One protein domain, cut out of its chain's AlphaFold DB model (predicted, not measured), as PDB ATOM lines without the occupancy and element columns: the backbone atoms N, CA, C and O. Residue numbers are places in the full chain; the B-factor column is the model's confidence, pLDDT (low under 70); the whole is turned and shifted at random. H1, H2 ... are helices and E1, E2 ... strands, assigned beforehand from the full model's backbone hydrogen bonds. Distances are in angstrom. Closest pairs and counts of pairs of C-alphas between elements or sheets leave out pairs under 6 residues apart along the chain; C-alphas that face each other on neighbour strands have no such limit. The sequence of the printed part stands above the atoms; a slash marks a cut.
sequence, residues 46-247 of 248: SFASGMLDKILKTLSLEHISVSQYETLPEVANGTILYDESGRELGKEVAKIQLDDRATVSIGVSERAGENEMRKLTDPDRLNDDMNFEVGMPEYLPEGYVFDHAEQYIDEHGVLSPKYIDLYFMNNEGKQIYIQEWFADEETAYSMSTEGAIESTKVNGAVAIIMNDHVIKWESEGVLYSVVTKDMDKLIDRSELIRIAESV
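AT A GLANCE: This is residues 46 to 247 of the 248 residues of the protein "DUF4367 domain-containing protein" of Paenibacillus donghaensis (UniProt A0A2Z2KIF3). Look first for a strongly twisted sheet of eight strands; a smaller sheet of five, also strongly twisted, is partly face to face with it, its E1 and E2 over the part made by E10 to E13. H2 packs on the large sheet, and H1 lies far out, at the start of the printed part. The printed part has 202 residues, with two named helices and thirteen named strands in the order H1, E1 to E13, H2, and the class is mostly strand. The large sheet, E5-E6-E7-E8-E13-E12-E11-E10, is antiparallel; the small one, E1-E2-E9-E4-E3, is mixed. The whole is compact, with a radius of gyration of the C-alphas of 17.0 A and spans of 53 by 41 by 32 A.

IN THESE COORDINATES: In the large sheet, find E5 at residues 117 to 120, E6 at 145 to 153 (25.0 A), E7 at 159 to 169 (24.5 A), E8 at 175 to 182 (23.0 A), E10 at 197 to 202, E11 at 205 to 210, E12 at 214 to 219 and E13 at 222 to 227. In the small sheet, find E1 at 55 to 60, E2 at 64 to 69, E3 at 93 to 98, E4 at 101 to 106 and E9 at 189 to 193. H1, residues 46 to 52, begins at C-alpha 46 (46.437, -9.580, -38.426); H2, residues 237 to 245, ends at C-alpha 245 (51.874, -1.236, 3.835).

HOW THE PARTS SIT: E5 to E8 and E10 to E13 are two meanders, each strand the antiparallel neighbour of the one before. E8 and E13 are antiparallel neighbours at 165 degrees, with N 179 and O 225 2.8 A apart, within hydrogen-bond range. E7 bends by 92 degrees at residue 162. H2 is on this sheet; its closest C-alphas to E10 are Glu 245 and Val 202, 5.2 A. The two sheets form a sandwich, two sheets face to face, their planes 17 degrees apart; the closest C-alphas of E2 and E10 are Gln 68 and Ile 197, 6.5 A. In the small sheet E2 and E9 are parallel, with N 67 and O 191 2.8 A apart. H1 is on neither sheet. Every O i to N i+4 pair is within hydrogen-bond range in H2, and 2 of 3 in H1.

THE WHOLE: The two farthest C-alphas, of Ser 46 and Asp 124, are 53.4 A apart. The printed part has no cut. Links E2 to E3 and E5 to E6 are long. The mean pLDDT of the printed part is 80.1; look under 70 at residues 46 to 52, 72 to 115 and 229 to 234.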
ATOM      1  N   SER A  46      45.024  -9.207 -38.277       40.97
ATOM      2  CA  SER A  46      46.437  -9.580 -38.426       40.97
ATOM      3  C   SER A  46      47.372  -8.909 -37.410       40.97
ATOM      4  O   SER A  46      48.451  -9.435 -37.148       40.97
ATOM      5  N   PHE A  47      46.975  -7.778 -36.821       46.56
ATOM      6  CA  PHE A  47      47.753  -7.069 -35.799       46.56
ATOM      7  C   PHE A  47      47.654  -7.759 -34.430       46.56
ATOM      8  O   PHE A  47      48.632  -7.822 -33.690       46.56
ATOM      9  N   ALA A  48      46.496  -8.357 -34.131       48.47
ATOM     10  CA  ALA A  48      46.215  -9.002 -32.851       48.47
ATOM     11  C   ALA A  48      47.082 -10.241 -32.582       48.47
ATOM     12  O   ALA A  48      47.614 -10.390 -31.485       48.47
ATOM     13  N   SER A  49      47.291 -11.101 -33.587       49.59
ATOM     14  CA  SER A  49      48.159 -12.278 -33.437       49.59
ATOM     15  C   SER A  49      49.605 -11.886 -33.126       49.59
ATOM     16  O   SER A  49      50.190 -12.411 -32.188       49.59
ATOM     17  N   GLY A  50      50.156 -10.893 -33.836       56.25
ATOM     18  CA  GLY A  50      51.535 -10.438 -33.619       56.25
ATOM     19  C   GLY A  50      51.762  -9.661 -32.317       56.25
ATOM     20  O   GLY A  50      52.908  -9.380 -31.974       56.25
ATOM     21  N   MET A  51      50.692  -9.291 -31.610       60.72
ATOM     22  CA  MET A  51      50.749  -8.571 -30.340       60.72
ATOM     23  C   MET A  51      50.603  -9.512 -29.142       60.72
ATOM     24  O   MET A  51      51.329  -9.350 -28.164       60.72
ATOM     25  N   LEU A  52      49.728 -10.520 -29.229       65.00
ATOM     26  CA  LEU A  52      49.635 -11.582 -28.219       65.00
ATOM     27  C   LEU A  52      50.964 -12.332 -28.074       65.00
ATOM     28  O   LEU A  52      51.392 -12.607 -26.956       65.00
ATOM     29  N   ASP A  53      51.664 -12.558 -29.189       71.31
ATOM     30  CA  ASP A  53      52.983 -13.204 -29.206       71.31
ATOM     31  C   ASP A  53      54.078 -12.386 -28.492       71.31
ATOM     32  O   ASP A  53      55.135 -12.925 -28.167       71.31
ATOM     33  N   LYS A  54      53.843 -11.089 -28.241       79.44
ATOM     34  CA  LYS A  54      54.789 -10.170 -27.581       79.44
ATOM     35  C   LYS A  54      54.480  -9.926 -26.105       79.44
ATOM     36  O   LYS A  54      55.227  -9.192 -25.452       79.44
ATOM     37  N   ILE A  55      53.394 -10.501 -25.584       82.50
ATOM     38  CA  ILE A  55      53.096 -10.460 -24.151       82.50
ATOM     39  C   ILE A  55      54.101 -11.363 -23.443       82.50
ATOM     40  O   ILE A  55      54.134 -12.573 -23.654       82.50
ATOM     41  N   LEU A  56      54.910 -10.772 -22.571       87.38
ATOM     42  CA  LEU A  56      55.859 -11.509 -21.743       87.38
ATOM     43  C   LEU A  56      55.181 -12.074 -20.496       87.38
ATOM     44  O   LEU A  56      55.484 -13.185 -20.060       87.38
ATOM     45  N   LYS A  57      54.286 -11.289 -19.891       89.56
ATOM     46  CA  LYS A  57      53.649 -11.618 -18.616       89.56
ATOM     47  C   LYS A  57      52.378 -10.802 -18.426       89.56
ATOM     48  O   LYS A  57      52.359  -9.632 -18.776       89.56
ATOM     49  N   THR A  58      51.372 -11.382 -17.784       87.19
ATOM     50  CA  THR A  58      50.194 -10.650 -17.303       87.19
ATOM     51  C   THR A  58      49.965 -10.994 -15.839       87.19
ATOM     52  O   THR A  58      50.068 -12.159 -15.447       87.19
ATOM     53  N   LEU A  59      49.699  -9.978 -15.027       89.69
ATOM     54  CA  LEU A  59      49.304 -10.102 -13.630       89.69
ATOM     55  C   LEU A  59      47.950  -9.421 -13.453       89.69
ATOM     56  O   LEU A  59      47.764  -8.301 -13.917       89.69
ATOM     57  N   SER A  60      47.029 -10.092 -12.770       88.56
ATOM     58  CA  SER A  60      45.689  -9.569 -12.521       88.56
ATOM     59  C   SER A  60      45.355  -9.676 -11.039       88.56
ATOM     60  O   SER A  60      45.671 -10.679 -10.390       88.56
ATOM     61  N   LEU A  61      44.743  -8.616 -10.534       90.12
ATOM     62  CA  LEU A  61      43.998  -8.555  -9.286       90.12
ATOM     63  C   LEU A  61      42.500  -8.711  -9.624       90.12
ATOM     64  O   LEU A  61      42.180  -9.333 -10.640       90.12
ATOM     65  N   GLU A  62      41.591  -8.226  -8.780       88.62
ATOM     66  CA  GLU A  62      40.145  -8.350  -9.021       88.62
ATOM     67  C   GLU A  62      39.652  -7.308 -10.040       88.62
ATOM     68  O   GLU A  62      38.956  -7.668 -10.988       88.62
ATOM     69  N   HIS A  63      40.092  -6.055  -9.920       88.88
ATOM     70  CA  HIS A  63      39.720  -4.937 -10.795       88.88
ATOM     71  C   HIS A  63      40.907  -4.353 -11.580       88.88
ATOM     72  O   HIS A  63      40.706  -3.553 -12.493       88.88
ATOM     73  N   ILE A  64      42.147  -4.735 -11.249       86.69
ATOM     74  CA  ILE A  64      43.366  -4.249 -11.915       86.69
ATOM     75  C   ILE A  64      44.021  -5.365 -12.733       86.69
ATOM     76  O   ILE A  64      44.359  -6.422 -12.200       86.69
ATOM     77  N   SER A  65      44.315  -5.113 -14.009       85.81
ATOM     78  CA  SER A  65      45.115  -6.020 -14.846       85.81
ATOM     79  C   SER A  65      46.321  -5.314 -15.465       85.81
ATOM     80  O   SER A  65      46.204  -4.216 -16.007       85.81
ATOM     81  N   VAL A  66      47.500  -5.931 -15.403       85.44
ATOM     82  CA  VAL A  66      48.756  -5.367 -15.917       85.44
ATOM     83  C   VAL A  66      49.453  -6.371 -16.830       85.44
ATOM     84  O   VAL A  66      49.807  -7.469 -16.400       85.44
ATOM     85  N   SER A  67      49.711  -5.975 -18.074       85.12
ATOM     86  CA  SER A  67      50.429  -6.774 -19.073       85.12
ATOM     87  C   SER A  67      51.796  -6.178 -19.404       85.12
ATOM     88  O   SER A  67      51.934  -5.000 -19.718       85.12
ATOM     89  N   GLN A  68      52.830  -7.005 -19.366       85.75
ATOM     90  CA  GLN A  68      54.175  -6.671 -19.802       85.75
ATOM     91  C   GLN A  68      54.373  -7.095 -21.257       85.75
ATOM     92  O   GLN A  68      54.134  -8.255 -21.600       85.75
ATOM     93  N   TYR A  69      54.884  -6.185 -22.080       81.56
ATOM     94  CA  TYR A  69      55.230  -6.421 -23.480       81.56
ATOM     95  C   TYR A  69      56.737  -6.320 -23.701       81.56
ATOM     96  O   TYR A  69      57.421  -5.549 -23.034       81.56
ATOM     97  N   GLU A  70      57.255  -7.066 -24.677       78.50
ATOM     98  CA  GLU A  70      58.633  -6.883 -25.160       78.50
ATOM     99  C   GLU A  70      58.828  -5.496 -25.789       78.50
ATOM    100  O   GLU A  70      59.850  -4.841 -25.612       78.50
ATOM    101  N   THR A  71      57.834  -5.046 -26.548       73.56
ATOM    102  CA  THR A  71      57.775  -3.705 -27.128       73.56
ATOM    103  C   THR A  71      56.313  -3.335 -27.264       73.56
ATOM    104  O   THR A  71      55.530  -4.106 -27.835       73.56
ATOM    105  N   LEU A  72      55.936  -2.173 -26.743       69.62
ATOM    106  CA  LEU A  72      54.583  -1.672 -26.884       69.62
ATOM    107  C   LEU A  72      54.354  -1.215 -28.325       69.62
ATOM    108  O   LEU A  72      55.228  -0.601 -28.944       69.62
ATOM    109  N   PRO A  73      53.174  -1.496 -28.888       62.00
ATOM    110  CA  PRO A  73      52.820  -0.938 -30.177       62.00
ATOM    111  C   PRO A  73      52.735   0.585 -30.090       62.00
ATOM    112  O   PRO A  73      52.342   1.163 -29.074       62.00
ATOM    113  N   GLU A  74      53.090   1.241 -31.189       60.56
ATOM    114  CA  GLU A  74      52.907   2.675 -31.328       60.56
ATOM    115  C   GLU A  74      51.405   2.964 -31.447       60.56
ATOM    116  O   GLU A  74      50.790   2.748 -32.491       60.56
ATOM    117  N   VAL A  75      50.798   3.387 -30.339       60.47
ATOM    118  CA  VAL A  75      49.404   3.832 -30.288       60.47
ATOM    119  C   VAL A  75      49.409   5.355 -30.301       60.47
ATOM    120  O   VAL A  75      50.031   5.982 -29.443       60.47
ATOM    121  N   ALA A  76      48.753   5.956 -31.294       55.00
ATOM    122  CA  ALA A  76      48.583   7.403 -31.339       55.00
ATOM    123  C   ALA A  76      47.602   7.847 -30.242       55.00
ATOM    124  O   ALA A  76      46.618   7.151 -29.972       55.00
ATOM    125  N   ASN A  77      47.829   9.017 -29.643       52.41
ATOM    126  CA  ASN A  77      46.844   9.619 -28.742       52.41
ATOM    127  C   ASN A  77      45.493   9.766 -29.467       52.41
ATOM    128  O   ASN A  77      45.453  10.148 -30.638       52.41
ATOM    129  N   GLY A  78      44.398   9.440 -28.777       49.25
ATOM    130  CA  GLY A  78      43.046   9.435 -29.352       49.25
ATOM    131  C   GLY A  78      42.698   8.197 -30.192       49.25
ATOM    132  O   GLY A  78      41.664   8.184 -30.857       49.25
ATOM    133  N   THR A  79      43.538   7.154 -30.189       56.81
ATOM    134  CA  THR A  79      43.166   5.864 -30.792       56.81
ATOM    135  C   THR A  79      42.045   5.218 -29.978       56.81
ATOM    136  O   THR A  79      42.215   4.965 -28.790       56.81
ATOM    137  N   ILE A  80      40.924   4.911 -30.632       54.44
ATOM    138  CA  ILE A  80      39.807   4.173 -30.030       54.44
ATOM    139  C   ILE A  80      40.148   2.685 -30.027       54.44
ATOM    140  O   ILE A  80      40.523   2.121 -31.059       54.44
ATOM    141  N   LEU A  81      40.022   2.054 -28.865       58.03
ATOM    142  CA  LEU A  81      40.313   0.637 -28.675       58.03
ATOM    143  C   LEU A  81      39.020  -0.164 -28.581       58.03
ATOM    144  O   LEU A  81      38.001   0.358 -28.145       58.03
ATOM    145  N   TYR A  82      39.059  -1.434 -28.973       56.16
ATOM    146  CA  TYR A  82      37.907  -2.337 -28.947       56.16
ATOM    147  C   TYR A  82      38.291  -3.658 -28.283       56.16
ATOM    148  O   TYR A  82      39.424  -4.102 -28.444       56.16
ATOM    149  N   ASP A  83      37.374  -4.288 -27.552       51.75
ATOM    150  CA  ASP A  83      37.577  -5.624 -26.998       51.75
ATOM    151  C   ASP A  83      37.382  -6.708 -28.061       51.75
ATOM    152  O   ASP A  83      37.029  -6.439 -29.211       51.75
ATOM    153  N   GLU A  84      37.596  -7.965 -27.668       46.34
ATOM    154  CA  GLU A  84      37.399  -9.133 -28.536       46.34
ATOM    155  C   GLU A  84      35.963  -9.255 -29.073       46.34
ATOM    156  O   GLU A  84      35.739  -9.888 -30.105       46.34
ATOM    157  N   SER A  85      34.986  -8.637 -28.399       48.31
ATOM    158  CA  SER A  85      33.587  -8.589 -28.835       48.31
ATOM    159  C   SER A  85      33.281  -7.407 -29.764       48.31
ATOM    160  O   SER A  85      32.168  -7.302 -30.281       48.31
ATOM    161  N   GLY A  86      34.264  -6.538 -30.017       50.09
ATOM    162  CA  GLY A  86      34.120  -5.321 -30.810       50.09
ATOM    163  C   GLY A  86      33.485  -4.156 -30.045       50.09
ATOM    164  O   GLY A  86      33.078  -3.178 -30.673       50.09
ATOM    165  N   ARG A  87      33.378  -4.236 -28.715       57.34
ATOM    166  CA  ARG A  87      32.913  -3.128 -27.871       57.34
ATOM    167  C   ARG A  87      34.074  -2.188 -27.584       57.34
ATOM    168  O   ARG A  87      35.168  -2.628 -27.255       57.34
ATOM    169  N   GLU A  88      33.822  -0.891 -27.705       57.84
ATOM    170  CA  GLU A  88      34.803   0.150 -27.415       57.84
ATOM    171  C   GLU A  88      35.292   0.063 -25.958       57.84
ATOM    172  O   GLU A  88      34.497   0.065 -25.018       57.84
ATOM    173  N   LEU A  89      36.609  -0.006 -25.790       52.53
ATOM    174  CA  LEU A  89      37.347  -0.072 -24.528       52.53
ATOM    175  C   LEU A  89      37.697   1.317 -24.003       52.53
ATOM    176  O   LEU A  89      38.743   1.504 -23.389       52.53
ATOM    177  N   GLY A  90      36.824   2.287 -24.263       52.53
ATOM    178  CA  GLY A  90      36.961   3.674 -23.846       52.53
ATOM    179  C   GLY A  90      37.608   4.586 -24.875       52.53
ATOM    180  O   GLY A  90      38.289   4.158 -25.807       52.53
ATOM    181  N   LYS A  91      37.353   5.881 -24.676       46.25
ATOM    182  CA  LYS A  91      37.712   6.948 -25.613       46.25
ATOM    183  C   LYS A  91      39.177   7.369 -25.539       46.25
ATOM    184  O   LYS A  91      39.618   8.104 -26.419       46.25
ATOM    185  N   GLU A  92      39.927   6.934 -24.524       49.66
ATOM    186  CA  GLU A  92      41.235   7.521 -24.266       49.66
ATOM    187  C   GLU A  92      42.307   6.527 -23.827       49.66
ATOM    188  O   GLU A  92      42.185   5.803 -22.843       49.66
ATOM    189  N   VAL A  93      43.391   6.530 -24.600       52.44
ATOM    190  CA  VAL A  93      44.627   5.808 -24.326       52.44
ATOM    191  C   VAL A  93      45.606   6.805 -23.730       52.44
ATOM    192  O   VAL A  93      46.077   7.699 -24.432       52.44
ATOM    193  N   ALA A  94      45.942   6.634 -22.455       50.81
ATOM    194  CA  ALA A  94      46.981   7.430 -21.820       50.81
ATOM    195  C   ALA A  94      48.331   6.721 -21.976       50.81
ATOM    196  O   ALA A  94      48.566   5.662 -21.383       50.81
ATOM    197  N   LYS A  95      49.234   7.307 -22.769       54.22
ATOM    198  CA  LYS A  95      50.643   6.905 -22.787       54.22
ATOM    199  C   LYS A  95      51.389   7.683 -21.707       54.22
ATOM    200  O   LYS A  95      51.591   8.887 -21.827       54.22
ATOM    201  N   ILE A  96      51.818   6.981 -20.669       57.19
ATOM    202  CA  ILE A  96      52.636   7.518 -19.587       57.19
ATOM    203  C   ILE A  96      54.054   6.994 -19.781       57.19
ATOM    204  O   ILE A  96      54.302   5.790 -19.773       57.19
ATOM    205  N   GLN A  97      55.005   7.904 -19.946       55.59
ATOM    206  CA  GLN A  97      56.416   7.549 -19.927       55.59
ATOM    207  C   GLN A  97      56.858   7.396 -18.461       55.59
ATOM    208  O   GLN A  97      56.762   8.353 -17.686       55.59
ATOM    209  N   LEU A  98      57.305   6.198 -18.078       57.03
ATOM    210  CA  LEU A  98      57.934   5.905 -16.788       57.03
ATOM    211  C   LEU A  98      59.419   5.624 -17.076       57.03
ATOM    212  O   LEU A  98      59.753   4.579 -17.634       57.03
ATOM    213  N   ASP A  99      60.290   6.585 -16.760       60.28
ATOM    214  CA  ASP A  99      61.715   6.594 -17.133       60.28
ATOM    215  C   ASP A  99      61.937   6.458 -18.656       60.28
ATOM    216  O   ASP A  99      61.246   7.088 -19.458       60.28
ATOM    217  N   ASP A 100      62.870   5.603 -19.085       57.47
ATOM    218  CA  ASP A 100      63.116   5.272 -20.495       57.47
ATOM    219  C   ASP A 100      62.088   4.275 -21.071       57.47
ATOM    220  O   ASP A 100      62.226   3.839 -22.215       57.47
ATOM    221  N   ARG A 101      61.044   3.896 -20.314       59.25
ATOM    222  CA  ARG A 101      60.048   2.892 -20.727       59.25
ATOM    223  C   ARG A 101      58.643   3.463 -20.867       59.25
ATOM    224  O   ARG A 101      58.161   4.245 -20.048       59.25
ATOM    225  N   ALA A 102      57.941   3.013 -21.900       57.31
ATOM    226  CA  ALA A 102      56.551   3.388 -22.091       57.31
ATOM    227  C   ALA A 102      55.618   2.513 -21.238       57.31
ATOM    228  O   ALA A 102      55.780   1.295 -21.125       57.31
ATOM    229  N   THR A 103      54.602   3.147 -20.663       56.44
ATOM    230  CA  THR A 103      53.414   2.505 -20.101       56.44
ATOM    231  C   THR A 103      52.195   3.074 -20.813       56.44
ATOM    232  O   THR A 103      52.108   4.268 -21.077       56.44
ATOM    233  N   VAL A 104      51.260   2.212 -21.172       56.72
ATOM    234  CA  VAL A 104      50.009   2.555 -21.839       56.72
ATOM    235  C   VAL A 104      48.882   2.028 -20.968       56.72
ATOM    236  O   VAL A 104      48.775   0.822 -20.762       56.72
ATOM    237  N   SER A 105      48.054   2.918 -20.433       57.66
ATOM    238  CA  SER A 105      46.881   2.533 -19.645       57.66
ATOM    239  C   SER A 105      45.632   2.541 -20.521       57.66
ATOM    240  O   SER A 105      45.441   3.461 -21.316       57.66
ATOM    241  N   ILE A 106      44.797   1.511 -20.370       52.78
ATOM    242  CA  ILE A 106      43.508   1.334 -21.045       52.78
ATOM    243  C   ILE A 106      42.454   1.158 -19.946       52.78
ATOM    244  O   ILE A 106      42.200   0.061 -19.447       52.78
ATOM    245  N   GLY A 107      41.873   2.277 -19.532       48.50
ATOM    246  CA  GLY A 107      40.788   2.341 -18.562       48.50
ATOM    247  C   GLY A 107      39.801   3.387 -19.044       48.50
ATOM    248  O   GLY A 107      40.182   4.527 -19.299       48.50
ATOM    249  N   VAL A 108      38.564   2.960 -19.266       40.84
ATOM    250  CA  VAL A 108      37.458   3.813 -19.706       40.84
ATOM    251  C   VAL A 108      37.033   4.700 -18.549       40.84
ATOM    252  O   VAL A 108      36.980   4.225 -17.426       40.84
ATOM    253  N   SER A 109      36.616   5.923 -18.881       39.78
ATOM    254  CA  SER A 109      35.894   6.884 -18.037       39.78
ATOM    255  C   SER A 109      36.769   7.977 -17.400       39.78
ATOM    256  O   SER A 109      37.565   7.756 -16.496       39.78
ATOM    257  N   GLU A 110      36.594   9.187 -17.945       38.75
ATOM    258  CA  GLU A 110      36.775  10.509 -17.318       38.75
ATOM    259  C   GLU A 110      38.158  11.020 -16.896       38.75
ATOM    260  O   GLU A 110      38.240  12.156 -16.433       38.75
ATOM    261  N   ARG A 111      39.262  10.291 -17.085       47.81
ATOM    262  CA  ARG A 111      40.561  10.803 -16.599       47.81
ATOM    263  C   ARG A 111      41.388  11.662 -17.553       47.81
ATOM    264  O   ARG A 111      42.392  12.202 -17.104       47.81
ATOM    265  N   ALA A 112      41.048  11.773 -18.834       40.44
ATOM    266  CA  ALA A 112      41.982  12.395 -19.778       40.44
ATOM    267  C   ALA A 112      41.386  13.481 -20.702       40.44
ATOM    268  O   ALA A 112      42.085  14.077 -21.520       40.44
ATOM    269  N   GLY A 113      40.151  13.904 -20.408       41.00
ATOM    270  CA  GLY A 113      39.710  15.262 -20.726       41.00
ATOM    271  C   GLY A 113      40.282  16.258 -19.715       41.00
ATOM    272  O   GLY A 113      40.547  15.890 -18.576       41.00
ATOM    273  N   GLU A 114      40.470  17.507 -20.127       46.44
ATOM    274  CA  GLU A 114      40.860  18.671 -19.317       46.44
ATOM    275  C   GLU A 114      39.837  18.970 -18.196       46.44
ATOM    276  O   GLU A 114      39.166  20.000 -18.194       46.44
ATOM    277  N   ASN A 115      39.670  18.041 -17.263       59.44
ATOM    278  CA  ASN A 115      38.691  18.107 -16.195       59.44
ATOM    279  C   ASN A 115      39.247  18.957 -15.050       59.44
ATOM    280  O   ASN A 115      40.410  18.834 -14.659       59.44
ATOM    281  N   GLU A 116      38.420  19.866 -14.537       75.31
ATOM    282  CA  GLU A 116      38.777  20.710 -13.401       75.31
ATOM    283  C   GLU A 116      39.061  19.815 -12.184       75.31
ATOM    284  O   GLU A 116      38.330  18.866 -11.904       75.31
ATOM    285  N   MET A 117      40.142  20.091 -11.456       86.81
ATOM    286  CA  MET A 117      40.466  19.357 -10.235       86.81
ATOM    287  C   MET A 117      40.249  20.246  -9.020       86.81
ATOM    288  O   MET A 117      40.733  21.382  -8.956       86.81
ATOM    289  N   ARG A 118      39.539  19.719  -8.020       92.00
ATOM    290  CA  ARG A 118      39.411  20.371  -6.717       92.00
ATOM    291  C   ARG A 118      40.621  20.016  -5.867       92.00
ATOM    292  O   ARG A 118      40.774  18.870  -5.457       92.00
ATOM    293  N   LYS A 119      41.440  21.019  -5.552       95.56
ATOM    294  CA  LYS A 119      42.566  20.879  -4.623       95.56
ATOM    295  C   LYS A 119      42.095  21.005  -3.169       95.56
ATOM    296  O   LYS A 119      41.507  22.022  -2.797       95.56
ATOM    297  N   LEU A 120      42.392  20.005  -2.344       96.12
ATOM    298  CA  LEU A 120      42.178  20.011  -0.894       96.12
ATOM    299  C   LEU A 120      43.519  20.002  -0.161       96.12
ATOM    300  O   LEU A 120      44.368  19.169  -0.438       96.12
ATOM    301  N   THR A 121      43.707  20.898   0.802       96.88
ATOM    302  CA  THR A 121      44.919  20.938   1.648       96.88
ATOM    303  C   THR A 121      44.634  20.586   3.106       96.88
ATOM    304  O   THR A 121      45.550  20.585   3.919       96.88
ATOM    305  N   ASP A 122      43.366  20.362   3.453       96.19
ATOM    306  CA  ASP A 122      42.924  20.006   4.800       96.19
ATOM    307  C   ASP A 122      42.645  18.493   4.859       96.19
ATOM    308  O   ASP A 122      41.663  18.051   4.252       96.19
ATOM    309  N   PRO A 123      43.498  17.694   5.532       93.75
ATOM    310  CA  PRO A 123      43.343  16.242   5.615       93.75
ATOM    311  C   PRO A 123      42.030  15.805   6.269       93.75
ATOM    312  O   PRO A 123      41.476  14.771   5.901       93.75
ATOM    313  N   ASP A 124      41.486  16.610   7.188       95.12
ATOM    314  CA  ASP A 124      40.259  16.271   7.923       95.12
ATOM    315  C   ASP A 124      39.021  16.230   7.008       95.12
ATOM    316  O   ASP A 124      37.955  15.769   7.413       95.12
ATOM    317  N   ARG A 125      39.163  16.704   5.765       95.62
ATOM    318  CA  ARG A 125      38.092  16.832   4.771       95.62
ATOM    319  C   ARG A 125      38.200  15.851   3.610       95.62
ATOM    320  O   ARG A 125      37.378  15.908   2.697       95.62
ATOM    321  N   LEU A 126      39.199  14.966   3.611       95.25
ATOM    322  CA  LEU A 126      39.425  14.030   2.502       95.25
ATOM    323  C   LEU A 126      38.226  13.098   2.281       95.25
ATOM    324  O   LEU A 126      37.894  12.794   1.141       95.25
ATOM    325  N   ASN A 127      37.536  12.730   3.361       96.12
ATOM    326  CA  ASN A 127      36.404  11.805   3.341       96.12
ATOM    327  C   ASN A 127      35.048  12.458   3.027       96.12
ATOM    328  O   ASN A 127      34.095  11.734   2.752       96.12
ATOM    329  N   ASP A 128      34.934  13.795   3.076       95.25
ATOM    330  CA  ASP A 128      33.644  14.513   3.054       95.25
ATOM    331  C   ASP A 128      32.752  14.120   1.862       95.25
ATOM    332  O   ASP A 128      31.528  14.065   1.989       95.25
ATOM    333  N   ASP A 129      33.374  13.848   0.712       92.88
ATOM    334  CA  ASP A 129      32.692  13.631  -0.563       92.88
ATOM    335  C   ASP A 129      33.059  12.288  -1.235       92.88
ATOM    336  O   ASP A 129      32.826  12.123  -2.431       92.88
ATOM    337  N   MET A 130      33.646  11.335  -0.501       95.00
ATOM    338  CA  MET A 130      34.141  10.066  -1.058       95.00
ATOM    339  C   MET A 130      33.219   8.881  -0.728       95.00
ATOM    340  O   MET A 130      32.586   8.831   0.324       95.00
ATOM    341  N   ASN A 131      33.164   7.888  -1.623       95.38
ATOM    342  CA  ASN A 131      32.417   6.634  -1.413       95.38
ATOM    343  C   ASN A 131      33.191   5.580  -0.598       95.38
ATOM    344  O   ASN A 131      32.721   4.454  -0.431       95.38
ATOM    345  N   PHE A 132      34.381   5.930  -0.132       95.62
ATOM    346  CA  PHE A 132      35.283   5.088   0.639       95.62
ATOM    347  C   PHE A 132      36.037   5.953   1.652       95.62
ATOM    348  O   PHE A 132      36.033   7.180   1.550       95.62
ATOM    349  N   GLU A 133      36.651   5.301   2.634       96.44
ATOM    350  CA  GLU A 133      37.563   5.955   3.568       96.44
ATOM    351  C   GLU A 133      38.922   6.125   2.887       96.44
ATOM    352  O   GLU A 133      39.501   5.150   2.409       96.44
ATOM    353  N   VAL A 134      39.371   7.373   2.775       97.19
ATOM    354  CA  VAL A 134      40.632   7.740   2.133       97.19
ATOM    355  C   VAL A 134      41.787   7.302   3.017       97.19
ATOM    356  O   VAL A 134      41.882   7.732   4.170       97.19
ATOM    357  N   GLY A 135      42.670   6.497   2.443       96.38
ATOM    358  CA  GLY A 135      43.837   5.962   3.110       96.38
ATOM    359  C   GLY A 135      44.936   7.009   3.266       96.38
ATOM    360  O   GLY A 135      45.302   7.715   2.327       96.38
ATOM    361  N   MET A 136      45.528   7.112   4.452       96.88
ATOM    362  CA  MET A 136      46.700   7.966   4.670       96.88
ATOM    363  C   MET A 136      47.909   7.111   5.054       96.88
ATOM    364  O   MET A 136      47.804   6.242   5.913       96.88
ATOM    365  N   PRO A 137      49.092   7.335   4.454       96.94
ATOM    366  CA  PRO A 137      50.279   6.589   4.835       96.94
ATOM    367  C   PRO A 137      50.746   7.009   6.234       96.94
ATOM    368  O   PRO A 137      51.121   8.162   6.461       96.94
ATOM    369  N   GLU A 138      50.817   6.061   7.168       97.06
ATOM    370  CA  GLU A 138      51.474   6.266   8.468       97.06
ATOM    371  C   GLU A 138      52.999   6.400   8.339       97.06
ATOM    372  O   GLU A 138      53.679   6.880   9.254       97.06
ATOM    373  N   TYR A 139      53.559   5.957   7.212       96.44
ATOM    374  CA  TYR A 139      54.982   5.999   6.933       96.44
ATOM    375  C   TYR A 139      55.285   6.646   5.584       96.44
ATOM    376  O   TYR A 139      54.838   6.203   4.527       96.44
ATOM    377  N   LEU A 140      56.173   7.637   5.625       94.81
ATOM    378  CA  LEU A 140      56.826   8.202   4.454       94.81
ATOM    379  C   LEU A 140      58.332   8.337   4.713       94.81
ATOM    380  O   LEU A 140      58.753   8.465   5.871       94.81
ATOM    381  N   PRO A 141      59.164   8.335   3.655       92.38
ATOM    382  CA  PRO A 141      60.575   8.668   3.775       92.38
ATOM    383  C   PRO A 141      60.778  10.056   4.390       92.38
ATOM    384  O   PRO A 141      59.925  10.941   4.289       92.38
ATOM    385  N   GLU A 142      61.936  10.264   5.014       91.00
ATOM    386  CA  GLU A 142      62.243  11.525   5.688       91.00
ATOM    387  C   GLU A 142      62.078  12.733   4.750       91.00
ATOM    388  O   GLU A 142      62.554  12.746   3.615       91.00
ATOM    389  N   GLY A 143      61.408  13.768   5.260       92.06
ATOM    390  CA  GLY A 143      61.207  15.032   4.561       92.06
ATOM    391  C   GLY A 143      59.969  15.085   3.671       92.06
ATOM    392  O   GLY A 143      59.643  16.178   3.221       92.06
ATOM    393  N   TYR A 144      59.273  13.968   3.447       94.00
ATOM    394  CA  TYR A 144      57.983  13.963   2.760       94.00
ATOM    395  C   TYR A 144      56.851  14.290   3.727       94.00
ATOM    396  O   TYR A 144      56.760  13.723   4.815       94.00
ATOM    397  N   VAL A 145      55.975  15.199   3.311       95.81
ATOM    398  CA  VAL A 145      54.770  15.590   4.046       95.81
ATOM    399  C   VAL A 145      53.598  15.702   3.085       95.81
ATOM    400  O   VAL A 145      53.797  15.947   1.895       95.81
ATOM    401  N   PHE A 146      52.381  15.534   3.597       97.31
ATOM    402  CA  PHE A 146      51.172  15.801   2.823       97.31
ATOM    403  C   PHE A 146      51.175  17.260   2.352       97.31
ATOM    404  O   PHE A 146      51.326  18.168   3.171       97.31
ATOM    405  N   ASP A 147      51.027  17.475   1.045       96.81
ATOM    406  CA  ASP A 147      50.853  18.811   0.468       96.81
ATOM    407  C   ASP A 147      49.381  19.069   0.153       96.81
ATOM    408  O   ASP A 147      48.810  20.074   0.582       96.81
ATOM    409  N   HIS A 148      48.767  18.161  -0.608       97.06
ATOM    410  CA  HIS A 148      47.373  18.273  -1.007       97.06
ATOM    411  C   HIS A 148      46.808  16.967  -1.550       97.06
ATOM    412  O   HIS A 148      47.542  16.046  -1.900       97.06
ATOM    413  N   ALA A 149      45.489  16.948  -1.686       96.62
ATOM    414  CA  ALA A 149      44.760  15.996  -2.490       96.62
ATOM    415  C   ALA A 149      44.106  16.679  -3.696       96.62
ATOM    416  O   ALA A 149      43.777  17.870  -3.649       96.62
ATOM    417  N   GLU A 150      43.888  15.913  -4.754       94.56
ATOM    418  CA  GLU A 150      43.115  16.306  -5.926       94.56
ATOM    419  C   GLU A 150      41.916  15.376  -6.085       94.56
ATOM    420  O   GLU A 150      42.042  14.150  -6.053       94.56
ATOM    421  N   GLN A 151      40.741  15.976  -6.256       92.44
ATOM    422  CA  GLN A 151      39.511  15.270  -6.590       92.44
ATOM    423  C   GLN A 151      39.010  15.715  -7.953       92.44
ATOM    424  O   GLN A 151      39.138  16.879  -8.340       92.44
ATOM    425  N   TYR A 152      38.407  14.769  -8.655       87.81
ATOM    426  CA  TYR A 152      38.038  14.909 -10.052       87.81
ATOM    427  C   TYR A 152      36.640  15.499 -10.178       87.81
ATOM    428  O   TYR A 152      35.710  15.045  -9.510       87.81
ATOM    429  N   ILE A 153      36.497  16.508 -11.031       85.12
ATOM    430  CA  ILE A 153      35.211  17.098 -11.392       85.12
ATOM    431  C   ILE A 153      34.914  16.720 -12.842       85.12
ATOM    432  O   ILE A 153      35.774  16.868 -13.707       85.12
ATOM    433  N   ASP A 154      33.714  16.217 -13.110       78.81
ATOM    434  CA  ASP A 154      33.287  15.875 -14.465       78.81
ATOM    435  C   ASP A 154      33.065  17.124 -15.349       78.81
ATOM    436  O   ASP A 154      33.118  18.275 -14.903       78.81
ATOM    437  N   GLU A 155      32.755  16.905 -16.628       76.25
ATOM    438  CA  GLU A 155      32.481  17.981 -17.595       76.25
ATOM    439  C   GLU A 155      31.253  18.852 -17.241       76.25
ATOM    440  O   GLU A 155      31.013  19.896 -17.858       76.25
ATOM    441  N   HIS A 156      30.454  18.435 -16.260       81.31
ATOM    442  CA  HIS A 156      29.269  19.133 -15.769       81.31
ATOM    443  C   HIS A 156      29.506  19.869 -14.445       81.31
ATOM    444  O   HIS A 156      28.574  20.492 -13.925       81.31
ATOM    445  N   GLY A 157      30.731  19.862 -13.917       82.81
ATOM    446  CA  GLY A 157      31.051  20.519 -12.654       82.81
ATOM    447  C   GLY A 157      30.685  19.685 -11.422       82.81
ATOM    448  O   GLY A 157      30.620  20.234 -10.318       82.81
ATOM    449  N   VAL A 158      30.409  18.387 -11.580       86.56
ATOM    450  CA  VAL A 158      30.054  17.477 -10.486       86.56
ATOM    451  C   VAL A 158      31.299  16.745 -10.000       86.56
ATOM    452  O   VAL A 158      32.033  16.139 -10.775       86.56
ATOM    453  N   LEU A 159      31.537  16.800  -8.691       89.69
ATOM    454  CA  LEU A 159      32.634  16.075  -8.060       89.69
ATOM    455  C   LEU A 159      32.372  14.564  -8.112       89.69
ATOM    456  O   LEU A 159      31.309  14.103  -7.690       89.69
ATOM    457  N   SER A 160      33.356  13.797  -8.569       89.94
ATOM    458  CA  SER A 160      33.306  12.342  -8.520       89.94
ATOM    459  C   SER A 160      33.672  11.834  -7.121       89.94
ATOM    460  O   SER A 160      34.769  12.121  -6.639       89.94
ATOM    461  N   PRO A 161      32.821  11.012  -6.480       92.31
ATOM    462  CA  PRO A 161      33.120  10.411  -5.181       92.31
ATOM    463  C   PRO A 161      34.020   9.166  -5.287       92.31
ATOM    464  O   PRO A 161      34.192   8.440  -4.305       92.31
ATOM    465  N   LYS A 162      34.530   8.848  -6.489       92.44
ATOM    466  CA  LYS A 162      35.227   7.588  -6.792       92.44
ATOM    467  C   LYS A 162      36.734   7.715  -6.948       92.44
ATOM    468  O   LYS A 162      37.392   6.684  -6.954       92.44
ATOM    469  N   TYR A 163      37.273   8.925  -7.087       91.12
ATOM    470  CA  TYR A 163      38.688   9.135  -7.384       91.12
ATOM    471  C   TYR A 163      39.266  10.223  -6.489       91.12
ATOM    472  O   TYR A 163      38.783  11.357  -6.498       91.12
ATOM    473  N   ILE A 164      40.332   9.890  -5.773       94.25
ATOM    474  CA  ILE A 164      41.168  10.877  -5.104       94.25
ATOM    475  C   ILE A 164      42.632  10.536  -5.317       94.25
ATOM    476  O   ILE A 164      43.029   9.371  -5.385       94.25
ATOM    477  N   ASP A 165      43.416  11.591  -5.433       94.38
ATOM    478  CA  ASP A 165      44.851  11.524  -5.560       94.38
ATOM    479  C   ASP A 165      45.500  12.310  -4.434       94.38
ATOM    480  O   ASP A 165      45.124  13.453  -4.183       94.38
ATOM    481  N   LEU A 166      46.483  11.718  -3.770       96.75
ATOM    482  CA  LEU A 166      47.187  12.303  -2.640       96.75
ATOM    483  C   LEU A 166      48.631  12.596  -3.035       96.75
ATOM    484  O   LEU A 166      49.350  11.723  -3.528       96.75
ATOM    485  N   TYR A 167      49.067  13.824  -2.777       94.94
ATOM    486  CA  TYR A 167      50.398  14.305  -3.108       94.94
ATOM    487  C   TYR A 167      51.188  14.597  -1.842       94.94
ATOM    488  O   TYR A 167      50.811  15.432  -1.012       94.94
ATOM    489  N   PHE A 168      52.339  13.943  -1.739       95.25
ATOM    490  CA  PHE A 168      53.295  14.130  -0.662       95.25
ATOM    491  C   PHE A 168      54.579  14.695  -1.241       95.25
ATOM    492  O   PHE A 168      55.197  14.075  -2.106       95.25
ATOM    493  N   MET A 169      54.991  15.863  -0.766       93.00
ATOM    494  CA  MET A 169      56.153  16.568  -1.296       93.00
ATOM    495  C   MET A 169      57.249  16.708  -0.250       93.00
ATOM    496  O   MET A 169      56.981  16.791   0.949       93.00
ATOM    497  N   ASN A 170      58.494  16.753  -0.721       90.88
ATOM    498  CA  ASN A 170      59.642  17.108   0.102       90.88
ATOM    499  C   ASN A 170      60.193  18.504  -0.240       90.88
ATOM    500  O   ASN A 170      59.819  19.129  -1.232       90.88
ATOM    501  N   ASN A 171      61.144  18.984   0.566       88.06
ATOM    502  CA  ASN A 171      61.770  20.304   0.385       88.06
ATOM    503  C   ASN A 171      62.610  20.442  -0.902       88.06
ATOM    504  O   ASN A 171      63.038  21.545  -1.235       88.06
ATOM    505  N   GLU A 172      62.873  19.339  -1.608       87.19
ATOM    506  CA  GLU A 172      63.566  19.318  -2.901       87.19
ATOM    507  C   GLU A 172      62.583  19.361  -4.086       87.19
ATOM    508  O   GLU A 172      63.017  19.363  -5.235       87.19
ATOM    509  N   GLY A 173      61.269  19.394  -3.827       84.50
ATOM    510  CA  GLY A 173      60.227  19.366  -4.856       84.50
ATOM    511  C   GLY A 173      59.972  17.977  -5.447       84.50
ATOM    512  O   GLY A 173      59.335  17.873  -6.492       84.50
ATOM    513  N   LYS A 174      60.467  16.910  -4.808       86.50
ATOM    514  CA  LYS A 174      60.168  15.524  -5.196       86.50
ATOM    515  C   LYS A 174      58.837  15.104  -4.602       86.50
ATOM    516  O   LYS A 174      58.492  15.526  -3.497       86.50
ATOM    517  N   GLN A 175      58.143  14.219  -5.309       87.88
ATOM    518  CA  GLN A 175      56.798  13.794  -4.952       87.88
ATOM    519  C   GLN A 175      56.685  12.279  -4.772       87.88
ATOM    520  O   GLN A 175      57.296  11.503  -5.507       87.88
ATOM    521  N   ILE A 176      55.881  11.880  -3.794       91.88
ATOM    522  CA  ILE A 176      55.244  10.568  -3.719       91.88
ATOM    523  C   ILE A 176      53.764  10.819  -3.961       91.88
ATOM    524  O   ILE A 176      53.175  11.724  -3.370       91.88
ATOM    525  N   TYR A 177      53.186  10.026  -4.846       90.44
ATOM    526  CA  TYR A 177      51.806  10.169  -5.269       90.44
ATOM    527  C   TYR A 177      51.052   8.874  -4.991       90.44
ATOM    528  O   TYR A 177      51.538   7.793  -5.342       90.44
ATOM    529  N   ILE A 178      49.893   8.977  -4.345       95.38
ATOM    530  CA  ILE A 178      49.023   7.844  -4.019       95.38
ATOM    531  C   ILE A 178      47.680   8.055  -4.709       95.38
ATOM    532  O   ILE A 178      47.046   9.085  -4.517       95.38
ATOM    533  N   GLN A 179      47.258   7.086  -5.516       94.62
ATOM    534  CA  GLN A 179      45.931   7.058  -6.126       94.62
ATOM    535  C   GLN A 179      45.042   6.095  -5.369       94.62
ATOM    536  O   GLN A 179      45.465   4.965  -5.105       94.62
ATOM    537  N   GLU A 180      43.805   6.511  -5.132       95.56
ATOM    538  CA  GLU A 180      42.794   5.686  -4.482       95.56
ATOM    539  C   GLU A 180      41.476   5.788  -5.222       95.56
ATOM    540  O   GLU A 180      40.905   6.878  -5.365       95.56
ATOM    541  N   TRP A 181      41.017   4.658  -5.758       93.75
ATOM    542  CA  TRP A 181      39.779   4.598  -6.524       93.75
ATOM    543  C   TRP A 181      38.792   3.643  -5.870       93.75
ATOM    544  O   TRP A 181      39.165   2.545  -5.466       93.75
ATOM    545  N   PHE A 182      37.520   4.024  -5.816       93.81
ATOM    546  CA  PHE A 182      36.452   3.121  -5.388       93.81
ATOM    547  C   PHE A 182      36.436   1.885  -6.291       93.81
ATOM    548  O   PHE A 182      36.449   2.054  -7.501       93.81
ATOM    549  N   ALA A 183      36.415   0.666  -5.755       91.69
ATOM    550  CA  ALA A 183      36.477  -0.560  -6.552       91.69
ATOM    551  C   ALA A 183      35.087  -0.968  -7.067       91.69
ATOM    552  O   ALA A 183      34.259  -1.492  -6.317       91.69
ATOM    553  N   ASP A 184      34.832  -0.746  -8.356       83.62
ATOM    554  CA  ASP A 184      33.658  -1.253  -9.058       83.62
ATOM    555  C   ASP A 184      33.969  -1.562 -10.534       83.62
ATOM    556  O   ASP A 184      35.096  -1.416 -11.005       83.62
ATOM    557  N   GLU A 185      32.969  -2.040 -11.279       79.62
ATOM    558  CA  GLU A 185      33.139  -2.365 -12.702       79.62
ATOM    559  C   GLU A 185      33.494  -1.146 -13.569       79.62
ATOM    560  O   GLU A 185      34.058  -1.321 -14.647       79.62
ATOM    561  N   GLU A 186      33.142   0.069 -13.135       79.25
ATOM    562  CA  GLU A 186      33.428   1.302 -13.872       79.25
ATOM    563  C   GLU A 186      34.885   1.726 -13.685       79.25
ATOM    564  O   GLU A 186      35.529   2.146 -14.642       79.25
ATOM    565  N   THR A 187      35.409   1.596 -12.467       80.50
ATOM    566  CA  THR A 187      36.777   1.996 -12.124       80.50
ATOM    567  C   THR A 187      37.804   0.901 -12.391       80.50
ATOM    568  O   THR A 187      39.005   1.180 -12.369       80.50
ATOM    569  N   ALA A 188      37.364  -0.333 -12.655       81.56
ATOM    570  CA  ALA A 188      38.222  -1.427 -13.089       81.56
ATOM    571  C   ALA A 188      38.983  -1.060 -14.371       81.56
ATOM    572  O   ALA A 188      38.424  -0.536 -15.336       81.56
ATOM    573  N   TYR A 189      40.278  -1.370 -14.413       73.12
ATOM    574  CA  TYR A 189      41.139  -0.948 -15.513       73.12
ATOM    575  C   TYR A 189      42.213  -1.968 -15.857       73.12
ATOM    576  O   TYR A 189      42.617  -2.824 -15.064       73.12
ATOM    577  N   SER A 190      42.713  -1.849 -17.082       76.19
ATOM    578  CA  SER A 190      43.848  -2.618 -17.563       76.19
ATOM    579  C   SER A 190      44.961  -1.690 -18.026       76.19
ATOM    580  O   SER A 190      44.735  -0.575 -18.485       76.19
ATOM    581  N   MET A 191      46.204  -2.130 -17.919       75.81
ATOM    582  CA  MET A 191      47.336  -1.380 -18.448       75.81
ATOM    583  C   MET A 191      48.420  -2.293 -18.982       75.81
ATOM    584  O   MET A 191      48.497  -3.477 -18.666       75.81
ATOM    585  N   SER A 192      49.254  -1.720 -19.833       77.44
ATOM    586  CA  SER A 192      50.338  -2.393 -20.522       77.44
ATOM    587  C   SER A 192      51.637  -1.614 -20.341       77.44
ATOM    588  O   SER A 192      51.636  -0.388 -20.370       77.44
ATOM    589  N   THR A 193      52.762  -2.291 -20.156       79.69
ATOM    590  CA  THR A 193      54.069  -1.643 -19.970       79.69
ATOM    591  C   THR A 193      55.172  -2.430 -20.670       79.69
ATOM    592  O   THR A 193      55.086  -3.650 -20.788       79.69
ATOM    593  N   GLU A 194      56.230  -1.756 -21.117       81.75
ATOM    594  CA  GLU A 194      57.501  -2.423 -21.478       81.75
ATOM    595  C   GLU A 194      58.330  -2.768 -20.228       81.75
ATOM    596  O   GLU A 194      59.353  -3.452 -20.280       81.75
ATOM    597  N   GLY A 195      57.889  -2.263 -19.078       84.00
ATOM    598  CA  GLY A 195      58.497  -2.453 -17.781       84.00
ATOM    599  C   GLY A 195      58.369  -3.847 -17.188       84.00
ATOM    600  O   GLY A 195      57.435  -4.586 -17.483       84.00
ATOM    601  N   ALA A 196      59.290  -4.195 -16.289       89.38
ATOM    602  CA  ALA A 196      59.190  -5.436 -15.527       89.38
ATOM    603  C   ALA A 196      57.988  -5.380 -14.576       89.38
ATOM    604  O   ALA A 196      57.799  -4.377 -13.884       89.38
ATOM    605  N   ILE A 197      57.210  -6.468 -14.529       92.69
ATOM    606  CA  ILE A 197      56.095  -6.617 -13.586       92.69
ATOM    607  C   ILE A 197      56.278  -7.841 -12.690       92.69
ATOM    608  O   ILE A 197      56.625  -8.943 -13.141       92.69
ATOM    609  N   GLU A 198      55.995  -7.683 -11.404       95.12
ATOM    610  CA  GLU A 198      56.144  -8.731 -10.397       95.12
ATOM    611  C   GLU A 198      54.985  -8.737  -9.407       95.12
ATOM    612  O   GLU A 198      54.422  -7.696  -9.090       95.12
ATOM    613  N   SER A 199      54.636  -9.921  -8.902       95.81
ATOM    614  CA  SER A 199      53.695 -10.036  -7.794       95.81
ATOM    615  C   SER A 199      54.437  -9.943  -6.461       95.81
ATOM    616  O   SER A 199      55.550 -10.446  -6.306       95.81
ATOM    617  N   THR A 200      53.808  -9.307  -5.484       96.06
ATOM    618  CA  THR A 200      54.288  -9.187  -4.105       96.06
ATOM    619  C   THR A 200      53.096  -9.215  -3.147       96.06
ATOM    620  O   THR A 200      52.004  -9.659  -3.521       96.06
ATOM    621  N   LYS A 201      53.297  -8.769  -1.905       96.50
ATOM    622  CA  LYS A 201      52.225  -8.504  -0.956       96.50
ATOM    623  C   LYS A 201      52.308  -7.107  -0.360       96.50
ATOM    624  O   LYS A 201      53.406  -6.595  -0.177       96.50
ATOM    625  N   VAL A 202      51.141  -6.569  -0.025       97.50
ATOM    626  CA  VAL A 202      50.946  -5.400   0.840       97.50
ATOM    627  C   VAL A 202      49.963  -5.838   1.915       97.50
ATOM    628  O   VAL A 202      48.877  -6.310   1.582       97.50
ATOM    629  N   ASN A 203      50.364  -5.818   3.188       95.50
ATOM    630  CA  ASN A 203      49.517  -6.241   4.317       95.50
ATOM    631  C   ASN A 203      48.852  -7.625   4.130       95.50
ATOM    632  O   ASN A 203      47.754  -7.901   4.603       95.50
ATOM    633  N   GLY A 204      49.535  -8.535   3.426       93.31
ATOM    634  CA  GLY A 204      49.043  -9.882   3.125       93.31
ATOM    635  C   GLY A 204      48.190 -10.010   1.854       93.31
ATOM    636  O   GLY A 204      48.096 -11.132   1.340       93.31
ATOM    637  N   ALA A 205      47.651  -8.910   1.320       95.44
ATOM    638  CA  ALA A 205      46.959  -8.855   0.032       95.44
ATOM    639  C   ALA A 205      47.953  -9.000  -1.128       95.44
ATOM    640  O   ALA A 205      49.120  -8.633  -1.000       95.44
ATOM    641  N   VAL A 206      47.513  -9.569  -2.254       96.81
ATOM    642  CA  VAL A 206      48.349  -9.667  -3.462       96.81
ATOM    643  C   VAL A 206      48.491  -8.277  -4.072       96.81
ATOM    644  O   VAL A 206      47.503  -7.570  -4.234       96.81
ATOM    645  N   ALA A 207      49.717  -7.909  -4.429       97.56
ATOM    646  CA  ALA A 207      50.027  -6.635  -5.063       97.56
ATOM    647  C   ALA A 207      50.876  -6.841  -6.322       97.56
ATOM    648  O   ALA A 207      51.563  -7.859  -6.457       97.56
ATOM    649  N   ILE A 208      50.848  -5.868  -7.228       96.56
ATOM    650  CA  ILE A 208      51.643  -5.828  -8.456       96.56
ATOM    651  C   ILE A 208      52.648  -4.682  -8.337       96.56
ATOM    652  O   ILE A 208      52.251  -3.533  -8.176       96.56
ATOM    653  N   ILE A 209      53.939  -4.987  -8.447       93.50
ATOM    654  CA  ILE A 209      55.003  -3.991  -8.615       93.50
ATOM    655  C   ILE A 209      55.320  -3.854 -10.101       93.50
ATOM    656  O   ILE A 209      55.453  -4.860 -10.802       93.50
ATOM    657  N   MET A 210      55.479  -2.616 -10.564       88.50
ATOM    658  CA  MET A 210      55.894  -2.282 -11.923       88.50
ATOM    659  C   MET A 210      57.130  -1.384 -11.875       88.50
ATOM    660  O   MET A 210      57.116  -0.344 -11.215       88.50
ATOM    661  N   ASN A 211      58.187  -1.779 -12.591       83.81
ATOM    662  CA  ASN A 211      59.453  -1.035 -12.695       83.81
ATOM    663  C   ASN A 211      60.064  -0.602 -11.349       83.81
ATOM    664  O   ASN A 211      60.754   0.404 -11.310       83.81
ATOM    665  N   ASP A 212      59.777  -1.308 -10.252       84.50
ATOM    666  CA  ASP A 212      60.207  -0.950  -8.890       84.50
ATOM    667  C   ASP A 212      59.781   0.460  -8.406       84.50
ATOM    668  O   ASP A 212      60.228   0.915  -7.358       84.50
ATOM    669  N   HIS A 213      58.870   1.129  -9.126       84.75
ATOM    670  CA  HIS A 213      58.446   2.521  -8.885       84.75
ATOM    671  C   HIS A 213      56.950   2.702  -8.697       84.75
ATOM    672  O   HIS A 213      56.486   3.773  -8.300       84.75
ATOM    673  N   VAL A 214      56.193   1.664  -9.031       89.75
ATOM    674  CA  VAL A 214      54.750   1.635  -8.888       89.75
ATOM    675  C   VAL A 214      54.388   0.353  -8.168       89.75
ATOM    676  O   VAL A 214      54.839  -0.722  -8.564       89.75
ATOM    677  N   ILE A 215      53.566   0.455  -7.132       94.81
ATOM    678  CA  ILE A 215      52.938  -0.700  -6.496       94.81
ATOM    679  C   ILE A 215      51.432  -0.491  -6.473       94.81
ATOM    680  O   ILE A 215      50.954   0.565  -6.068       94.81
ATOM    681  N   LYS A 216      50.700  -1.497  -6.948       95.81
ATOM    682  CA  LYS A 216      49.241  -1.511  -7.043       95.81
ATOM    683  C   LYS A 216      48.683  -2.667  -6.236       95.81
ATOM    684  O   LYS A 216      49.201  -3.782  -6.334       95.81
ATOM    685  N   TRP A 217      47.642  -2.419  -5.463       97.50
ATOM    686  CA  TRP A 217      46.937  -3.449  -4.705       97.50
ATOM    687  C   TRP A 217      45.469  -3.070  -4.547       97.50
ATOM    688  O   TRP A 217      45.065  -1.955  -4.865       97.50
ATOM    689  N   GLU A 218      44.676  -4.017  -4.065       96.38
ATOM    690  CA  GLU A 218      43.266  -3.802  -3.763       96.38
ATOM    691  C   GLU A 218      43.023  -4.187  -2.309       96.38
ATOM    692  O   GLU A 218      43.516  -5.222  -1.844       96.38
ATOM    693  N   SER A 219      42.304  -3.341  -1.580       95.69
ATOM    694  CA  SER A 219      41.939  -3.599  -0.189       95.69
ATOM    695  C   SER A 219      40.652  -2.869   0.159       95.69
ATOM    696  O   SER A 219      40.459  -1.735  -0.256       95.69
ATOM    697  N   GLU A 220      39.774  -3.531   0.911       93.12
ATOM    698  CA  GLU A 220      38.557  -2.930   1.485       93.12
ATOM    699  C   GLU A 220      37.658  -2.181   0.481       93.12
ATOM    700  O   GLU A 220      36.977  -1.223   0.824       93.12
ATOM    701  N   GLY A 221      37.612  -2.653  -0.770       94.06
ATOM    702  CA  GLY A 221      36.808  -2.024  -1.822       94.06
ATOM    703  C   GLY A 221      37.451  -0.779  -2.437       94.06
ATOM    704  O   GLY A 221      36.745   0.028  -3.035       94.06
ATOM    705  N   VAL A 222      38.772  -0.628  -2.313       96.56
ATOM    706  CA  VAL A 222      39.555   0.468  -2.895       96.56
ATOM    707  C   VAL A 222      40.725  -0.089  -3.711       96.56
ATOM    708  O   VAL A 222      41.394  -1.051  -3.317       96.56
ATOM    709  N   LEU A 223      40.958   0.518  -4.873       95.75
ATOM    710  CA  LEU A 223      42.088   0.288  -5.766       95.75
ATOM    711  C   LEU A 223      43.183   1.291  -5.418       95.75
ATOM    712  O   LEU A 223      42.999   2.493  -5.606       95.75
ATOM    713  N   TYR A 224      44.328   0.805  -4.960       97.00
ATOM    714  CA  TYR A 224      45.438   1.650  -4.541       97.00
ATOM    715  C   TYR A 224      46.584   1.616  -5.544       97.00
ATOM    716  O   TYR A 224      46.885   0.586  -6.160       97.00
ATOM    717  N   SER A 225      47.282   2.742  -5.670       94.19
ATOM    718  CA  SER A 225      48.541   2.833  -6.403       94.19
ATOM    719  C   SER A 225      49.475   3.833  -5.743       94.19
ATOM    720  O   SER A 225      49.163   5.014  -5.719       94.19
ATOM    721  N   VAL A 226      50.661   3.405  -5.314       94.69
ATOM    722  CA  VAL A 226      51.747   4.328  -4.937       94.69
ATOM    723  C   VAL A 226      52.688   4.478  -6.125       94.69
ATOM    724  O   VAL A 226      53.072   3.477  -6.734       94.69
ATOM    725  N   VAL A 227      53.056   5.713  -6.453       89.06
ATOM    726  CA  VAL A 227      53.959   6.074  -7.551       89.06
ATOM    727  C   VAL A 227      55.048   7.006  -7.026       89.06
ATOM    728  O   VAL A 227      54.760   8.039  -6.422       89.06
ATOM    729  N   THR A 228      56.307   6.668  -7.293       84.50
ATOM    730  CA  THR A 228      57.482   7.419  -6.810       84.50
ATOM    731  C   THR A 228      58.373   7.902  -7.960       84.50
ATOM    732  O   THR A 228      59.600   7.831  -7.883       84.50
ATOM    733  N   LYS A 229      57.757   8.305  -9.078       65.56
ATOM    734  CA  LYS A 229      58.453   8.732 -10.303       65.56
ATOM    735  C   LYS A 229      59.308   9.990 -10.056       65.56
ATOM    736  O   LYS A 229      59.009  10.781  -9.167       65.56
ATOM    737  N   ASP A 230      60.331  10.194 -10.889       60.88
ATOM    738  CA  ASP A 230      61.124  11.433 -10.980       60.88
ATOM    739  C   ASP A 230      61.943  11.749  -9.713       60.88
ATOM    740  O   ASP A 230      62.205  12.903  -9.370       60.88
ATOM    741  N   MET A 231      62.389  10.707  -9.008       62.62
ATOM    742  CA  MET A 231      63.285  10.839  -7.863       62.62
ATOM    743  C   MET A 231      64.742  10.573  -8.269       62.62
ATOM    744  O   MET A 231      65.075   9.468  -8.683       62.62
ATOM    745  N   ASP A 232      65.642  11.552  -8.074       57.00
ATOM    746  CA  ASP A 232      67.093  11.410  -8.363       57.00
ATOM    747  C   ASP A 232      67.751  10.193  -7.684       57.00
ATOM    748  O   ASP A 232      68.811   9.718  -8.090       57.00
ATOM    749  N   LYS A 233      67.139   9.720  -6.595       62.84
ATOM    750  CA  LYS A 233      67.420   8.428  -5.981       62.84
ATOM    751  C   LYS A 233      66.142   7.618  -6.028       62.84
ATOM    752  O   LYS A 233      65.136   8.062  -5.478       62.84
ATOM    753  N   LEU A 234      66.223   6.428  -6.618       61.75
ATOM    754  CA  LEU A 234      65.159   5.443  -6.512       61.75
ATOM    755  C   LEU A 234      64.824   5.246  -5.027       61.75
ATOM    756  O   LEU A 234      65.716   4.945  -4.226       61.75
ATOM    757  N   ILE A 235      63.549   5.408  -4.673       73.88
ATOM    758  CA  ILE A 235      63.009   4.737  -3.491       73.88
ATOM    759  C   ILE A 235      63.218   3.253  -3.762       73.88
ATOM    760  O   ILE A 235      62.741   2.731  -4.767       73.88
ATOM    761  N   ASP A 236      64.027   2.601  -2.927       83.12
ATOM    762  CA  ASP A 236      64.262   1.171  -3.079       83.12
ATOM    763  C   ASP A 236      62.931   0.423  -2.963       83.12
ATOM    764  O   ASP A 236      62.023   0.837  -2.239       83.12
ATOM    765  N   ARG A 237      62.832  -0.722  -3.634       88.12
ATOM    766  CA  ARG A 237      61.634  -1.564  -3.625       88.12
ATOM    767  C   ARG A 237      61.107  -1.840  -2.216       88.12
ATOM    768  O   ARG A 237      59.894  -1.878  -2.017       88.12
ATOM    769  N   SER A 238      61.996  -2.064  -1.249       91.06
ATOM    770  CA  SER A 238      61.595  -2.311   0.140       91.06
ATOM    771  C   SER A 238      60.891  -1.108   0.770       91.06
ATOM    772  O   SER A 238      59.919  -1.279   1.501       91.06
ATOM    773  N   GLU A 239      61.327   0.101   0.431       91.31
ATOM    774  CA  GLU A 239      60.745   1.346   0.916       91.31
ATOM    775  C   GLU A 239      59.405   1.640   0.226       91.31
ATOM    776  O   GLU A 239      58.449   2.030   0.892       91.31
ATOM    777  N   LEU A 240      59.283   1.348  -1.076       92.88
ATOM    778  CA  LEU A 240      58.010   1.426  -1.804       92.88
ATOM    779  C   LEU A 240      56.942   0.516  -1.176       92.88
ATOM    780  O   LEU A 240      55.808   0.943  -0.962       92.88
ATOM    781  N   ILE A 241      57.311  -0.728  -0.854       95.56
ATOM    782  CA  ILE A 241      56.417  -1.672  -0.167       95.56
ATOM    783  C   ILE A 241      56.040  -1.133   1.214       95.56
ATOM    784  O   ILE A 241      54.872  -1.179   1.578       95.56
ATOM    785  N   ARG A 242      56.998  -0.578   1.961       96.25
ATOM    786  CA  ARG A 242      56.753  -0.050   3.306       96.25
ATOM    787  C   ARG A 242      55.801   1.148   3.317       96.25
ATOM    788  O   ARG A 242      54.994   1.254   4.235       96.25
ATOM    789  N   ILE A 243      55.875   2.027   2.313       96.56
ATOM    790  CA  ILE A 243      54.897   3.110   2.128       96.56
ATOM    791  C   ILE A 243      53.510   2.502   1.898       96.56
ATOM    792  O   ILE A 243      52.581   2.832   2.627       96.56
ATOM    793  N   ALA A 244      53.384   1.567   0.951       97.19
ATOM    794  CA  ALA A 244      52.109   0.920   0.637       97.19
ATOM    795  C   ALA A 244      51.502   0.165   1.832       97.19
ATOM    796  O   ALA A 244      50.304   0.250   2.070       97.19
ATOM    797  N   GLU A 245      52.319  -0.537   2.621       98.00
ATOM    798  CA  GLU A 245      51.874  -1.236   3.835       98.00
ATOM    799  C   GLU A 245      51.395  -0.287   4.940       98.00
ATOM    800  O   GLU A 245      50.673  -0.715   5.838       98.00
ATOM    801  N   SER A 246      51.780   0.987   4.884       97.94
ATOM    802  CA  SER A 246      51.390   1.988   5.875       97.94
ATOM    803  C   SER A 246      50.115   2.753   5.537       97.94
ATOM    804  O   SER A 246      49.676   3.537   6.371       97.94
ATOM    805  N   VAL A 247      49.553   2.565   4.340       97.69
ATOM    806  CA  VAL A 247      48.289   3.197   3.943       97.69
ATOM    807  C   VAL A 247      47.142   2.484   4.654       97.69
ATOM    808  O   VAL A 247      46.987   1.265   4.499       97.69
TER     809      VAL A 247